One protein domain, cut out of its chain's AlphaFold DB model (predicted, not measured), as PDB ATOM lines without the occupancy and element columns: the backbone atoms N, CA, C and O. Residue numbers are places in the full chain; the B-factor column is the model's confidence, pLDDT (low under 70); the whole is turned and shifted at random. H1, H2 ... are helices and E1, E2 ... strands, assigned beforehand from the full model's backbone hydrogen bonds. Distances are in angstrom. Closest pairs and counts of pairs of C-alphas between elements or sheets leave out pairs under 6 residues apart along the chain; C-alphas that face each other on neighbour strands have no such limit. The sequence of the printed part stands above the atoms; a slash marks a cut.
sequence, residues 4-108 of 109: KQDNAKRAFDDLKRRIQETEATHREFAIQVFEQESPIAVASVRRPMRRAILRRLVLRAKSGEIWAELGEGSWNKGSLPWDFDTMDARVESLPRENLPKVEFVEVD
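What this domain is: This is residues 4 to 108 of the 109 residues of an uncharacterized protein of Cupriavidus campinensis (UniProt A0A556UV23). A strongly twisted sheet of six strands bends sharply along its longest strand, E2, and one long helix, H1, lies slantwise over one face of it, over E2 and E3. E1 pairs with the first part of E2, with E5 beyond E1, and E6 pairs with the last part of E2; E3 runs along the other side of E2 with E4 beyond, and residues 40 to 45 of the long E1 to E2 loop stick out. The printed part has 105 residues with one named helix, H1, which comes first along the chain, and six named strands, E1 to E6, which follow it, and is of the mixed class, helices and strands; the sheet is branched, with E2 having three neighbours, and its neighbour pairs are antiparallel but for the parallel pair E2 and E6. It is compact, with a radius of gyration of the C-alphas of 14.2 A and spans of 42 by 35 by 23 A.

How they stand to each other: E2, residues 51 to 60, bends by 72 degrees at residue 55. On one side of it are E1, residues 32 to 35, and E6, residues 103 to 107; on the other side is E3, residues 65 to 73. The hairpin E1 and E2 has N 33 and O 52 within hydrogen-bond range at 2.8 A. The hairpin E2 and E3 has N 58 and O 67 at 2.8 A. E2 and E6 are parallel, with N 105 and O 57 at 2.9 A. E4, residues 78 to 81, makes a hairpin with E3, with N 68 and O 80 at 2.8 A. E1, E2, E3 and E4 form a meander, each strand the antiparallel neighbour of the one before. E5, residues 87 to 90, is antiparallel to E1, with N 34 and O 88 at 2.9 A. E4, E5 and E6 are edge strands. H1, residues 4 to 25, is on the sheet at a height of 8.2 A, and its line and that of E2 stand at 35 degrees on the local plane. Its closest C-alphas to E3 are those of Ala 8 and Glu 65, 6.3 A; to E5, those of Ile 19 and Ala 89, 7.1 A. Every O i to N i+4 pair of H1 is within hydrogen-bond range.

Where its parts are: H1 begins at C-alpha 4 (141.491, 117.585, 149.329) and measures 31.7 A from first to last C-alpha. E2 measures 23.2 A from C-alpha 51 (113.749, 122.080, 152.112), and E3 22.9 A. E1, E4 and E5 have four residues each. E6 measures 12.7 A and ends at C-alpha 107 (133.485, 107.160, 157.900).

The domain as a whole: The C-alphas of Ser 44 and Asp 108 are the two farthest apart, 43.6 A. The printed part has no cut. The links E1 to E2, 15 residues, and E5 to E6, 12 residues, are long. The mean pLDDT of the printed part is 84.3; residues 37 to 48, 76 and 98 are under 70.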
ATOM      1  N   LYS A   4     142.945 117.719 149.510       81.69
ATOM      2  CA  LYS A   4     141.491 117.585 149.329       81.69
ATOM      3  C   LYS A   4     140.791 117.081 150.601       81.69
ATOM      4  O   LYS A   4     139.737 117.593 150.960       81.69
ATOM      5  N   GLN A   5     141.367 116.080 151.263       85.12
ATOM      6  CA  GLN A   5     140.817 115.477 152.480       85.12
ATOM      7  C   GLN A   5     140.916 116.447 153.659       85.12
ATOM      8  O   GLN A   5     139.948 116.597 154.399       85.12
ATOM      9  N   ASP A   6     142.036 117.164 153.774       86.12
ATOM     10  CA  ASP A   6     142.240 118.174 154.818       86.12
ATOM     11  C   ASP A   6     141.235 119.331 154.678       86.12
ATOM     12  O   ASP A   6     140.610 119.750 155.654       86.12
ATOM     13  N   ASN A   7     141.002 119.792 153.443       88.69
ATOM     14  CA  ASN A   7     139.996 120.814 153.151       88.69
ATOM     15  C   ASN A   7     138.571 120.330 153.460       88.69
ATOM     16  O   ASN A   7     137.795 121.072 154.060       88.69
ATOM     17  N   ALA A   8     138.231 119.090 153.097       89.06
ATOM     18  CA  ALA A   8     136.920 118.507 153.383       89.06
ATOM     19  C   ALA A   8     136.679 118.326 154.888       89.06
ATOM     20  O   ALA A   8     135.596 118.637 155.377       89.06
ATOM     21  N   LYS A   9     137.693 117.879 155.640       92.56
ATOM     22  CA  LYS A   9     137.624 117.757 157.101       92.56
ATOM     23  C   LYS A   9     137.393 119.111 157.758       92.56
ATOM     24  O   LYS A   9     136.494 119.240 158.582       92.56
ATOM     25  N   ARG A  10     138.151 120.132 157.349       93.62
ATOM     26  CA  ARG A  10     137.976 121.497 157.856       93.62
ATOM     27  C   ARG A  10     136.573 122.030 157.562       93.62
ATOM     28  O   ARG A  10     135.920 122.541 158.464       93.62
ATOM     29  N   ALA A  11     136.093 121.856 156.330       92.62
ATOM     30  CA  ALA A  11     134.749 122.276 155.942       92.62
ATOM     31  C   ALA A  11     133.655 121.536 156.737       92.62
ATOM     32  O   ALA A  11     132.658 122.139 157.133       92.62
ATOM     33  N   PHE A  12     133.857 120.245 157.020       94.06
ATOM     34  CA  PHE A  12     132.969 119.455 157.870       94.06
ATOM     35  C   PHE A  12     132.961 119.956 159.317       94.06
ATOM     36  O   PHE A  12     131.887 120.107 159.898       94.06
ATOM     37  N   ASP A  13     134.128 120.250 159.892       94.88
ATOM     38  CA  ASP A  13     134.248 120.765 161.259       94.88
ATOM     39  C   ASP A  13     133.615 122.155 161.407       94.88
ATOM     40  O   ASP A  13     132.903 122.409 162.383       94.88
ATOM     41  N   ASP A  14     133.795 123.029 160.415       94.75
ATOM     42  CA  ASP A  14     133.157 124.346 160.375       94.75
ATOM     43  C   ASP A  14     131.626 124.234 160.274       94.75
ATOM     44  O   ASP A  14     130.900 124.900 161.021       94.75
ATOM     45  N   LEU A  15     131.119 123.347 159.408       93.31
ATOM     46  CA  LEU A  15     129.684 123.083 159.272       93.31
ATOM     47  C   LEU A  15     129.096 122.488 160.558       93.31
ATOM     48  O   LEU A  15     128.044 122.928 161.027       93.31
ATOM     49  N   LYS A  16     129.799 121.526 161.162       94.88
ATOM     50  CA  LYS A  16     129.435 120.915 162.442       94.88
ATOM     51  C   LYS A  16     129.312 121.955 163.540       94.88
ATOM     52  O   LYS A  16     128.283 122.003 164.213       94.88
ATOM     53  N   ARG A  17     130.317 122.818 163.683       95.62
ATOM     54  CA  ARG A  17     130.313 123.899 164.669       95.62
ATOM     55  C   ARG A  17     129.115 124.829 164.470       95.62
ATOM     56  O   ARG A  17     128.367 125.053 165.417       95.62
ATOM     57  N   ARG A  18     128.874 125.298 163.240       93.50
ATOM     58  CA  ARG A  18     127.745 126.192 162.926       93.50
ATOM     59  C   ARG A  18     126.390 125.560 163.262       93.50
ATOM     60  O   ARG A  18     125.524 126.224 163.831       93.50
ATOM     61  N   ILE A  19     126.196 124.280 162.939       93.19
ATOM     62  CA  ILE A  19     124.948 123.564 163.245       93.19
ATOM     63  C   ILE A  19     124.771 123.394 164.753       93.19
ATOM     64  O   ILE A  19     123.681 123.642 165.258       93.19
ATOM     65  N   GLN A  20     125.828 123.036 165.482       93.56
ATOM     66  CA  GLN A  20     125.778 122.906 166.940       93.56
ATOM     67  C   GLN A  20     125.463 124.241 167.631       93.56
ATOM     68  O   GLN A  20     124.638 124.274 168.543       93.56
ATOM     69  N   GLU A  21     126.071 125.343 167.180       93.06
ATOM     70  CA  GLU A  21     125.769 126.702 167.653       93.06
ATOM     71  C   GLU A  21     124.299 127.074 167.374       93.06
ATOM     72  O   GLU A  21     123.602 127.604 168.247       93.06
ATOM     73  N   THR A  22     123.795 126.726 166.188       90.62
ATOM     74  CA  THR A  22     122.395 126.960 165.801       90.62
ATOM     75  C   THR A  22     121.429 126.130 166.654       90.62
ATOM     76  O   THR A  22     120.472 126.680 167.194       90.62
ATOM     77  N   GLU A  23     121.691 124.832 166.853       89.69
ATOM     78  CA  GLU A  23     120.885 123.960 167.722       89.69
ATOM     79  C   GLU A  23     120.895 124.420 169.187       89.69
ATOM     80  O   GLU A  23     119.902 124.255 169.898       89.69
ATOM     81  N   ALA A  24     122.011 124.979 169.665       89.81
ATOM     82  CA  ALA A  24     122.115 125.492 171.027       89.81
ATOM     83  C   ALA A  24     121.296 126.775 171.236       89.81
ATOM     84  O   ALA A  24     120.754 126.965 172.331       89.81
ATOM     85  N   THR A  25     121.214 127.609 170.194       91.56
ATOM     86  CA  THR A  25     120.481 128.885 170.170       91.56
ATOM     87  C   THR A  25     118.977 128.675 169.989       91.56
ATOM     88  O   THR A  25     118.186 129.344 170.645       91.56
ATOM     89  N   HIS A  26     118.583 127.717 169.150       88.56
ATOM     90  CA  HIS A  26     117.196 127.452 168.760       88.56
ATOM     91  C   HIS A  26     116.780 126.031 169.150       88.56
ATOM     92  O   HIS A  26     116.591 125.155 168.303       88.56
ATOM     93  N   ARG A  27     116.673 125.775 170.454       84.88
ATOM     94  CA  ARG A  27     116.467 124.417 170.995       84.88
ATOM     95  C   ARG A  27     115.101 123.836 170.644       84.88
ATOM     96  O   ARG A  27     114.936 122.618 170.625       84.88
ATOM     97  N   GLU A  28     114.136 124.705 170.392       87.75
ATOM     98  CA  GLU A  28     112.744 124.395 170.099       87.75
ATOM     99  C   GLU A  28     112.485 124.043 168.626       87.75
ATOM    100  O   GLU A  28     111.429 123.493 168.307       87.75
ATOM    101  N   PHE A  29     113.447 124.289 167.730       88.62
ATOM    102  CA  PHE A  29     113.277 124.087 166.292       88.62
ATOM    103  C   PHE A  29     114.237 123.042 165.715       88.62
ATOM    104  O   PHE A  29     115.342 122.819 166.212       88.62
ATOM    105  N   ALA A  30     113.805 122.378 164.643       88.88
ATOM    106  CA  ALA A  30     114.643 121.460 163.885       88.88
ATOM    107  C   ALA A  30     115.541 122.214 162.892       88.88
ATOM    108  O   ALA A  30     115.115 123.184 162.254       88.88
ATOM    109  N   ILE A  31     116.769 121.720 162.710       91.75
ATOM    110  CA  ILE A  31     117.658 122.183 161.642       91.75
ATOM    111  C   ILE A  31     117.123 121.667 160.309       91.75
ATOM    112  O   ILE A  31     116.876 120.472 160.136       91.75
ATOM    113  N   GLN A  32     116.956 122.574 159.356       90.88
ATOM    114  CA  GLN A  32     116.513 122.264 158.006       90.88
ATOM    115  C   GLN A  32     117.611 122.640 157.017       90.88
ATOM    116  O   GLN A  32     118.295 123.650 157.183       90.88
ATOM    117  N   VAL A  33     117.761 121.825 155.980       90.75
ATOM    118  CA  VAL A  33     118.558 122.148 154.800       90.75
ATOM    119  C   VAL A  33     117.656 122.802 153.774       90.75
ATOM    120  O   VAL A  33     116.554 122.309 153.526       90.75
ATOM    121  N   PHE A  34     118.137 123.882 153.173       88.88
ATOM    122  CA  PHE A  34     117.472 124.607 152.106       88.88
ATOM    123  C   PHE A  34     118.327 124.587 150.844       88.88
ATOM    124  O   PHE A  34     119.541 124.770 150.918       88.88
ATOM    125  N   GLU A  35     117.676 124.413 149.697       86.62
ATOM    126  CA  GLU A  35     118.269 124.686 148.389       86.62
ATOM    127  C   GLU A  35     118.296 126.204 148.174       86.62
ATOM    128  O   GLU A  35     117.244 126.840 148.100       86.62
ATOM    129  N   GLN A  36     119.483 126.799 148.122       77.00
ATOM    130  CA  GLN A  36     119.656 128.195 147.744       77.00
ATOM    131  C   GLN A  36     119.479 128.338 146.228       77.00
ATOM    132  O   GLN A  36     120.005 127.543 145.447       77.00
ATOM    133  N   GLU A  37     118.731 129.357 145.792       66.88
ATOM    134  CA  GLU A  37     118.696 129.705 144.372       66.88
ATOM    135  C   GLU A  37     120.088 130.186 143.952       66.88
ATOM    136  O   GLU A  37     120.628 131.135 144.525       66.88
ATOM    137  N   SER A  38     120.671 129.540 142.939       56.56
ATOM    138  CA  SER A  38     121.908 130.033 142.338       56.56
ATOM    139  C   SER A  38     121.678 131.460 141.821       56.56
ATOM    140  O   SER A  38     120.735 131.673 141.048       56.56
ATOM    141  N   PRO A  39     122.540 132.437 142.163       53.44
ATOM    142  CA  PRO A  39     122.373 133.830 141.741       53.44
ATOM    143  C   PRO A  39     122.455 134.029 140.215       53.44
ATOM    144  O   PRO A  39     122.170 135.118 139.724       53.44
ATOM    145  N   ILE A  40     122.828 132.990 139.455       55.34
ATOM    146  CA  ILE A  40     123.013 133.019 137.994       55.34
ATOM    147  C   ILE A  40     121.778 132.464 137.238       55.34
ATOM    148  O   ILE A  40     121.758 132.418 136.008       55.34
ATOM    149  N   ALA A  41     120.701 132.067 137.924       49.97
ATOM    150  CA  ALA A  41     119.517 131.517 137.259       49.97
ATOM    151  C   ALA A  41     118.649 132.604 136.584       49.97
ATOM    152  O   ALA A  41     117.732 133.172 137.176       49.97
ATOM    153  N   VAL A  42     118.898 132.854 135.297       53.59
ATOM    154  CA  VAL A  42     118.014 133.630 134.413       53.59
ATOM    155  C   VAL A  42     116.956 132.691 133.813       53.59
ATOM    156  O   VAL A  42     117.222 132.096 132.777       53.59
ATOM    157  N   ALA A  43     115.777 132.517 134.438       46.81
ATOM    158  CA  ALA A  43     114.553 132.034 133.754       46.81
ATOM    159  C   ALA A  43     113.291 131.978 134.649       46.81
ATOM    160  O   ALA A  43     113.186 131.148 135.547       46.81
ATOM    161  N   SER A  44     112.322 132.846 134.332       47.06
ATOM    162  CA  SER A  44     110.852 132.684 134.166       47.06
ATOM    163  C   SER A  44     109.977 131.664 134.934       47.06
ATOM    164  O   SER A  44     108.758 131.742 134.785       47.06
ATOM    165  N   VAL A  45     110.481 130.763 135.781       53.84
ATOM    166  CA  VAL A  45     109.644 129.855 136.591       53.84
ATOM    167  C   VAL A  45     110.255 129.720 137.983       53.84
ATOM    168  O   VAL A  45     111.227 128.991 138.162       53.84
ATOM    169  N   ARG A  46     109.681 130.408 138.983       55.69
ATOM    170  CA  ARG A  46     110.061 130.228 140.394       55.69
ATOM    171  C   ARG A  46     109.801 128.776 140.787       55.69
ATOM    172  O   ARG A  46     108.649 128.384 140.985       55.69
ATOM    173  N   ARG A  47     110.854 127.962 140.861       60.47
ATOM    174  CA  ARG A  47     110.748 126.625 141.447       60.47
ATOM    175  C   ARG A  47     110.536 126.799 142.952       60.47
ATOM    176  O   ARG A  47     111.161 127.673 143.545       60.47
ATOM    177  N   PRO A  48     109.652 126.015 143.585       65.19
ATOM    178  CA  PRO A  48     109.502 126.087 145.027       65.19
ATOM    179  C   PRO A  48     110.833 125.708 145.679       65.19
ATOM    180  O   PRO A  48     111.350 124.616 145.431       65.19
ATOM    181  N   MET A  49     111.367 126.626 146.490       76.69
ATOM    182  CA  MET A  49     112.584 126.429 147.274       76.69
ATOM    183  C   MET A  49     112.443 125.138 148.064       76.69
ATOM    184  O   MET A  49     111.511 124.972 148.863       76.69
ATOM    185  N   ARG A  50     113.317 124.180 147.779       85.44
ATOM    186  CA  ARG A  50     113.192 122.886 148.413       85.44
ATOM    187  C   ARG A  50     113.856 122.902 149.788       85.44
ATOM    188  O   ARG A  50     114.875 123.558 149.989       85.44
ATOM    189  N   ARG A  51     113.265 122.172 150.733       88.56
ATOM    190  CA  ARG A  51     113.749 122.080 152.112       88.56
ATOM    191  C   ARG A  51     113.497 120.709 152.708       88.56
ATOM    192  O   ARG A  51     112.489 120.085 152.380       88.56
ATOM    193  N   ALA A  52     114.351 120.260 153.615       90.75
ATOM    194  CA  ALA A  52     114.099 119.061 154.410       90.75
ATOM    195  C   ALA A  52     114.822 119.108 155.751       90.75
ATOM    196  O   ALA A  52     115.790 119.844 155.919       90.75
ATOM    197  N   ILE A  53     114.359 118.303 156.704       91.00
ATOM    198  CA  ILE A  53     115.008 118.157 158.009       91.00
ATOM    199  C   ILE A  53     116.403 117.562 157.816       91.00
ATOM    200  O   ILE A  53     116.544 116.504 157.200       91.00
ATOM    201  N   LEU A  54     117.424 118.204 158.381       92.75
ATOM    202  CA  LEU A  54     118.758 117.623 158.454       92.75
ATOM    203  C   LEU A  54     118.782 116.571 159.566       92.75
ATOM    204  O   LEU A  54     118.526 116.899 160.721       92.75
ATOM    205  N   ARG A  55     119.091 115.315 159.233       91.81
ATOM    206  CA  ARG A  55     119.202 114.236 160.230       91.81
ATOM    207  C   ARG A  55     120.645 113.915 160.571       91.81
ATOM    208  O   ARG A  55     120.977 113.757 161.742       91.81
ATOM    209  N   ARG A  56     121.500 113.824 159.554       93.94
ATOM    210  CA  ARG A  56     122.902 113.448 159.728       93.94
ATOM    211  C   ARG A  56     123.791 114.143 158.711       93.94
ATOM    212  O   ARG A  56     123.401 114.306 157.557       93.94
ATOM    213  N   LEU A  57     125.000 114.492 159.131       94.94
ATOM    214  CA  LEU A  57     126.118 114.828 158.260       94.94
ATOM    215  C   LEU A  57     127.189 113.746 158.348       94.94
ATOM    216  O   LEU A  57     127.595 113.345 159.439       94.94
ATOM    217  N   VAL A  58     127.650 113.291 157.187       95.88
ATOM    218  CA  VAL A  58     128.639 112.224 157.049       95.88
ATOM    219  C   VAL A  58     129.852 112.748 156.293       95.88
ATOM    220  O   VAL A  58     129.726 113.135 155.134       95.88
ATOM    221  N   LEU A  59     131.029 112.728 156.912       95.31
ATOM    222  CA  LEU A  59     132.298 112.920 156.213       95.31
ATOM    223  C   LEU A  59     132.813 111.565 155.729       95.31
ATOM    224  O   LEU A  59     133.117 110.688 156.536       95.31
ATOM    225  N   ARG A  60     132.957 111.402 154.414       93.56
ATOM    226  CA  ARG A  60     133.649 110.260 153.807       93.56
ATOM    227  C   ARG A  60     135.130 110.603 153.684       93.56
ATOM    228  O   ARG A  60     135.546 111.275 152.738       93.56
ATOM    229  N   ALA A  61     135.921 110.181 154.669       87.19
ATOM    230  CA  ALA A  61     137.294 110.650 154.858       87.19
ATOM    231  C   ALA A  61     138.210 110.321 153.668       87.19
ATOM    232  O   ALA A  61     139.024 111.156 153.267       87.19
ATOM    233  N   LYS A  62     138.050 109.148 153.034       87.81
ATOM    234  CA  LYS A  62     138.882 108.792 151.876       87.81
ATOM    235  C   LYS A  62     138.540 109.607 150.634       87.81
ATOM    236  O   LYS A  62     139.464 110.075 149.968       87.81
ATOM    237  N   SER A  63     137.253 109.799 150.326       88.25
ATOM    238  CA  SER A  63     136.832 110.557 149.136       88.25
ATOM    239  C   SER A  63     136.945 112.076 149.316       88.25
ATOM    240  O   SER A  63     137.063 112.802 148.319       88.25
ATOM    241  N   GLY A  64     136.979 112.554 150.566       89.81
ATOM    242  CA  GLY A  64     136.964 113.977 150.898       89.81
ATOM    243  C   GLY A  64     135.621 114.618 150.554       89.81
ATOM    244  O   GLY A  64     135.590 115.730 150.037       89.81
ATOM    245  N   GLU A  65     134.524 113.890 150.762       92.12
ATOM    246  CA  GLU A  65     133.163 114.349 150.479       92.12
ATOM    247  C   GLU A  65     132.347 114.428 151.763       92.12
ATOM    248  O   GLU A  65     132.449 113.566 152.639       92.12
ATOM    249  N   ILE A  66     131.481 115.431 151.838       94.19
ATOM    250  CA  ILE A  66     130.494 115.571 152.904       94.19
ATOM    251  C   ILE A  66     129.144 115.185 152.315       94.19
ATOM    252  O   ILE A  66     128.830 115.560 151.191       94.19
ATOM    253  N   TRP A  67     128.356 114.419 153.056       94.94
ATOM    254  CA  TRP A  67     127.025 113.983 152.659       94.94
ATOM    255  C   TRP A  67     126.015 114.377 153.732       94.94
ATOM    256  O   TRP A  67     126.284 114.221 154.921       94.94
ATOM    257  N   ALA A  68     124.846 114.860 153.319       93.88
ATOM    258  CA  ALA A  68     123.707 115.075 154.203       93.88
ATOM    259  C   ALA A  68     122.696 113.945 154.039       93.88
ATOM    260  O   ALA A  68     122.278 113.631 152.927       93.88
ATOM    261  N   GLU A  69     122.270 113.363 155.155       93.56
ATOM    262  CA  GLU A  69     121.066 112.544 155.213       93.56
ATOM    263  C   GLU A  69     119.891 113.401 155.659       93.56
ATOM    264  O   GLU A  69     119.927 114.064 156.704       93.56
ATOM    265  N   LEU A  70     118.831 113.352 154.861       91.62
ATOM    266  CA  LEU A  70     117.660 114.180 155.059       91.62
ATOM    267  C   LEU A  70     116.441 113.368 155.442       91.62
ATOM    268  O   LEU A  70     116.205 112.261 154.954       91.62
ATOM    269  N   GLY A  71     115.657 113.969 156.325       88.75
ATOM    270  CA  GLY A  71     114.364 113.476 156.747       88.75
ATOM    271  C   GLY A  71     113.229 113.993 155.878       88.75
ATOM    272  O   GLY A  71     113.311 114.091 154.655       88.75
ATOM    273  N   GLU A  72     112.124 114.293 156.542       88.00
ATOM    274  CA  GLU A  72     110.911 114.822 155.943       88.00
ATOM    275  C   GLU A  72     111.155 116.196 155.304       88.00
ATOM    276  O   GLU A  72     111.845 117.049 155.863       88.00
ATOM    277  N   GLY A  73     110.572 116.412 154.123       84.62
ATOM    278  CA  GLY A  73     110.731 117.647 153.370       84.62
ATOM    279  C   GLY A  73     110.290 117.531 151.913       84.62
ATOM    280  O   GLY A  73     109.745 116.510 151.494       84.62
ATOM    281  N   SER A  74     110.539 118.597 151.155       83.50
ATOM    282  CA  SER A  74     110.344 118.688 149.706       83.50
ATOM    283  C   SER A  74     111.584 118.299 148.890       83.50
ATOM    284  O   SER A  74     111.508 118.260 147.662       83.50
ATOM    285  N   TRP A  75     112.715 117.976 149.534       81.88
ATOM    286  CA  TRP A  75     113.750 117.174 148.871       81.88
ATOM    287  C   TRP A  75     113.309 115.728 148.737       81.88
ATOM    288  O   TRP A  75     112.640 115.179 149.612       81.88
ATOM    289  N   ASN A  76     113.717 115.113 147.626       69.81
ATOM    290  CA  ASN A  76     113.634 113.670 147.476       69.81
ATOM    291  C   ASN A  76     114.394 113.065 148.663       69.81
ATOM    292  O   ASN A  76     115.606 113.247 148.771       69.81
ATOM    293  N   LYS A  77     113.655 112.444 149.592       70.19
ATOM    294  CA  LYS A  77     114.198 111.883 150.835       70.19
ATOM    295  C   LYS A  77     115.413 111.012 150.519       70.19
ATOM    296  O   LYS A  77     115.346 110.192 149.604       70.19
ATOM    297  N   GLY A  78     116.495 111.163 151.279       82.75
ATOM    298  CA  GLY A  78     117.695 110.360 151.068       82.75
ATOM    299  C   GLY A  78     118.987 111.019 151.527       82.75
ATOM    300  O   GLY A  78     118.987 112.041 152.213       82.75
ATOM    301  N   SER A  79     120.088 110.376 151.143       89.44
ATOM    302  CA  SER A  79     121.447 110.863 151.344       89.44
ATOM    303  C   SER A  79     121.952 111.495 150.054       89.44
ATOM    304  O   SER A  79     121.798 110.904 148.983       89.44
ATOM    305  N   LEU A  80     122.554 112.674 150.145       91.88
ATOM    306  CA  LEU A  80     123.104 113.382 148.994       91.88
ATOM    307  C   LEU A  80     124.415 114.096 149.354       91.88
ATOM    308  O   LEU A  80     124.633 114.393 150.533       91.88
ATOM    309  N   PRO A  81     125.289 114.374 148.373       92.50
ATOM    310  CA  PRO A  81     126.486 115.166 148.614       92.50
ATOM    311  C   PRO A  81     126.115 116.586 149.052       92.50
ATOM    312  O   PRO A  81     125.172 117.179 148.534       92.50
ATOM    313  N   TRP A  82     126.863 117.113 150.017       91.56
ATOM    314  CA  TRP A  82     126.756 118.491 150.469       91.56
ATOM    315  C   TRP A  82     127.450 119.420 149.475       91.56
ATOM    316  O   TRP A  82     128.643 119.266 149.205       91.56
ATOM    317  N   ASP A  83     126.711 120.404 148.983       89.81
ATOM    318  CA  ASP A  83     127.193 121.455 148.100       89.81
ATOM    319  C   ASP A  83     127.109 122.803 148.826       89.81
ATOM    320  O   ASP A  83     126.030 123.271 149.183       89.81
ATOM    321  N   PHE A  84     128.262 123.425 149.069       86.56
ATOM    322  CA  PHE A  84     128.346 124.691 149.802       86.56
ATOM    323  C   PHE A  84     127.794 125.890 149.025       86.56
ATOM    324  O   PHE A  84     127.474 126.897 149.652       86.56
ATOM    325  N   ASP A  85     127.664 125.787 147.701       85.44
ATOM    326  CA  ASP A  85     127.173 126.877 146.858       85.44
ATOM    327  C   ASP A  85     125.643 126.880 146.756       85.44
ATOM    328  O   ASP A  85     125.034 127.899 146.429       85.44
ATOM    329  N   THR A  86     125.012 125.731 147.014       84.06
ATOM    330  CA  THR A  86     123.573 125.537 146.801       84.06
ATOM    331  C   THR A  86     122.827 125.058 148.041       84.06
ATOM    332  O   THR A  86     121.598 125.009 148.017       84.06
ATOM    333  N   MET A  87     123.515 124.734 149.140       89.69
ATOM    334  CA  MET A  87     122.895 124.207 150.358       89.69
ATOM    335  C   MET A  87     123.203 125.060 151.584       89.69
ATOM    336  O   MET A  87     124.346 125.420 151.854       89.69
ATOM    337  N   ASP A  88     122.174 125.309 152.392       90.00
ATOM    338  CA  ASP A  88     122.314 126.012 153.668       90.00
ATOM    339  C   ASP A  88     121.522 125.319 154.775       90.00
ATOM    340  O   ASP A  88     120.350 124.984 154.599       90.00
ATOM    341  N   ALA A  89     122.171 125.104 155.921       89.06
ATOM    342  CA  ALA A  89     121.549 124.551 157.119       89.06
ATOM    343  C   ALA A  89     121.169 125.686 158.075       89.06
ATOM    344  O   ALA A  89     122.039 126.396 158.585       89.06
ATOM    345  N   ARG A  90     119.870 125.842 158.343       87.25
ATOM    346  CA  ARG A  90     119.342 126.889 159.230       87.25
ATOM    347  C   ARG A  90     118.021 126.484 159.884       87.25
ATOM    348  O   ARG A  90     117.444 125.438 159.586       87.25
ATOM    349  N   VAL A  91     117.540 127.341 160.775       86.12
ATOM    350  CA  VAL A  91     116.246 127.220 161.452       86.12
ATOM    351  C   VAL A  91     115.263 128.222 160.848       86.12
ATOM    352  O   VAL A  91     115.648 129.341 160.529       86.12
ATOM    353  N   GLU A  92     113.995 127.830 160.706       80.19
ATOM    354  CA  GLU A  92     112.906 128.767 160.384       80.19
ATOM    355  C   GLU A  92     111.776 128.654 161.409       80.19
ATOM    356  O   GLU A  92     111.595 129.545 162.227       80.19
ATOM    357  N   SER A  93     110.987 127.583 161.354       75.69
ATOM    358  CA  SER A  93     109.757 127.495 162.159       75.69
ATOM    359  C   SER A  93     109.255 126.071 162.377       75.69
ATOM    360  O   SER A  93     108.190 125.887 162.957       75.69
ATOM    361  N   LEU A  94     109.997 125.055 161.920       80.62
ATOM    362  CA  LEU A  94     109.606 123.666 162.117       80.62
ATOM    363  C   LEU A  94     109.914 123.257 163.563       80.62
ATOM    364  O   LEU A  94     111.099 123.210 163.919       80.62
ATOM    365  N   PRO A  95     108.898 122.966 164.396       83.00
ATOM    366  CA  PRO A  95     109.125 122.550 165.767       83.00
ATOM    367  C   PRO A  95     109.921 121.254 165.795       83.00
ATOM    368  O   PRO A  95     109.745 120.362 164.965       83.00
ATOM    369  N   ARG A  96     110.798 121.149 166.780       78.12
ATOM    370  CA  ARG A  96     111.660 119.989 166.972       78.12
ATOM    371  C   ARG A  96     110.925 118.776 167.548       78.12
ATOM    372  O   ARG A  96     111.556 117.743 167.716       78.12
ATOM    373  N   GLU A  97     109.652 118.887 167.923       70.56
ATOM    374  CA  GLU A  97     108.936 117.881 168.723       70.56
ATOM    375  C   GLU A  97     109.209 116.440 168.246       70.56
ATOM    376  O   GLU A  97     108.820 116.035 167.155       70.56
ATOM    377  N   ASN A  98     109.915 115.672 169.087       65.94
ATOM    378  CA  ASN A  98     110.339 114.280 168.865       65.94
ATOM    379  C   ASN A  98     111.402 114.023 167.773       65.94
ATOM    380  O   ASN A  98     111.631 112.870 167.408       65.94
ATOM    381  N   LEU A  99     112.102 115.050 167.286       70.88
ATOM    382  CA  LEU A  99     113.206 114.910 166.332       70.88
ATOM    383  C   LEU A  99     114.578 114.836 167.044       70.88
ATOM    384  O   LEU A  99     114.905 115.698 167.880       70.88
ATOM    385  N   PRO A 100     115.421 113.832 166.719       74.44
ATOM    386  CA  PRO A 100     116.773 113.724 167.268       74.44
ATOM    387  C   PRO A 100     117.659 114.901 166.826       74.44
ATOM    388  O   PRO A 100     117.327 115.639 165.900       74.44
ATOM    389  N   LYS A 101     118.777 115.123 167.537       85.88
ATOM    390  CA  LYS A 101     119.797 116.110 167.124       85.88
ATOM    391  C   LYS A 101     120.415 115.683 165.805       85.88
ATOM    392  O   LYS A 101     120.403 114.497 165.484       85.88
ATOM    393  N   VAL A 102     120.979 116.649 165.086       90.69
ATOM    394  CA  VAL A 102     121.773 116.334 163.902       90.69
ATOM    395  C   VAL A 102     122.952 115.465 164.335       90.69
ATOM    396  O   VAL A 102     123.737 115.840 165.208       90.69
ATOM    397  N   GLU A 103     123.069 114.286 163.738       93.94
ATOM    398  CA  GLU A 103     124.198 113.392 163.966       93.94
ATOM    399  C   GLU A 103     125.382 113.788 163.078       93.94
ATOM    400  O   GLU A 103     125.210 114.148 161.915       93.94
ATOM    401  N   PHE A 104     126.600 113.675 163.602       94.44
ATOM    402  CA  PHE A 104     127.831 113.912 162.848       94.44
ATOM    403  C   PHE A 104     128.653 112.634 162.850       94.44
ATOM    404  O   PHE A 104     129.050 112.165 163.918       94.44
ATOM    405  N   VAL A 105     128.902 112.075 161.670       94.44
ATOM    406  CA  VAL A 105     129.599 110.797 161.512       94.44
ATOM    407  C   VAL A 105     130.777 110.979 160.566       94.44
ATOM    408  O   VAL A 105     130.651 111.584 159.507       94.44
ATOM    409  N   GLU A 106     131.926 110.434 160.937       92.75
ATOM    410  CA  GLU A 106     133.087 110.326 160.057       92.75
ATOM    411  C   GLU A 106     133.252 108.846 159.696       92.75
ATOM    412  O   GLU A 106     133.228 107.987 160.578       92.75
ATOM    413  N   VAL A 107     133.348 108.534 158.401       91.56
ATOM    414  CA  VAL A 107     133.485 107.160 157.900       91.56
ATOM    415  C   VAL A 107     134.718 107.018 157.008       91.56
ATOM    416  O   VAL A 107     134.938 107.817 156.096       91.56
ATOM    417  N   ASP A 108     135.490 105.954 157.235       82.69
ATOM    418  CA  ASP A 108     136.671 105.567 156.445       82.69
ATOM    419  C   ASP A 108     136.303 104.665 155.251       82.69
ATOM    420  O   ASP A 108     136.909 103.611 155.012       82.69
TER     421      ASP A 108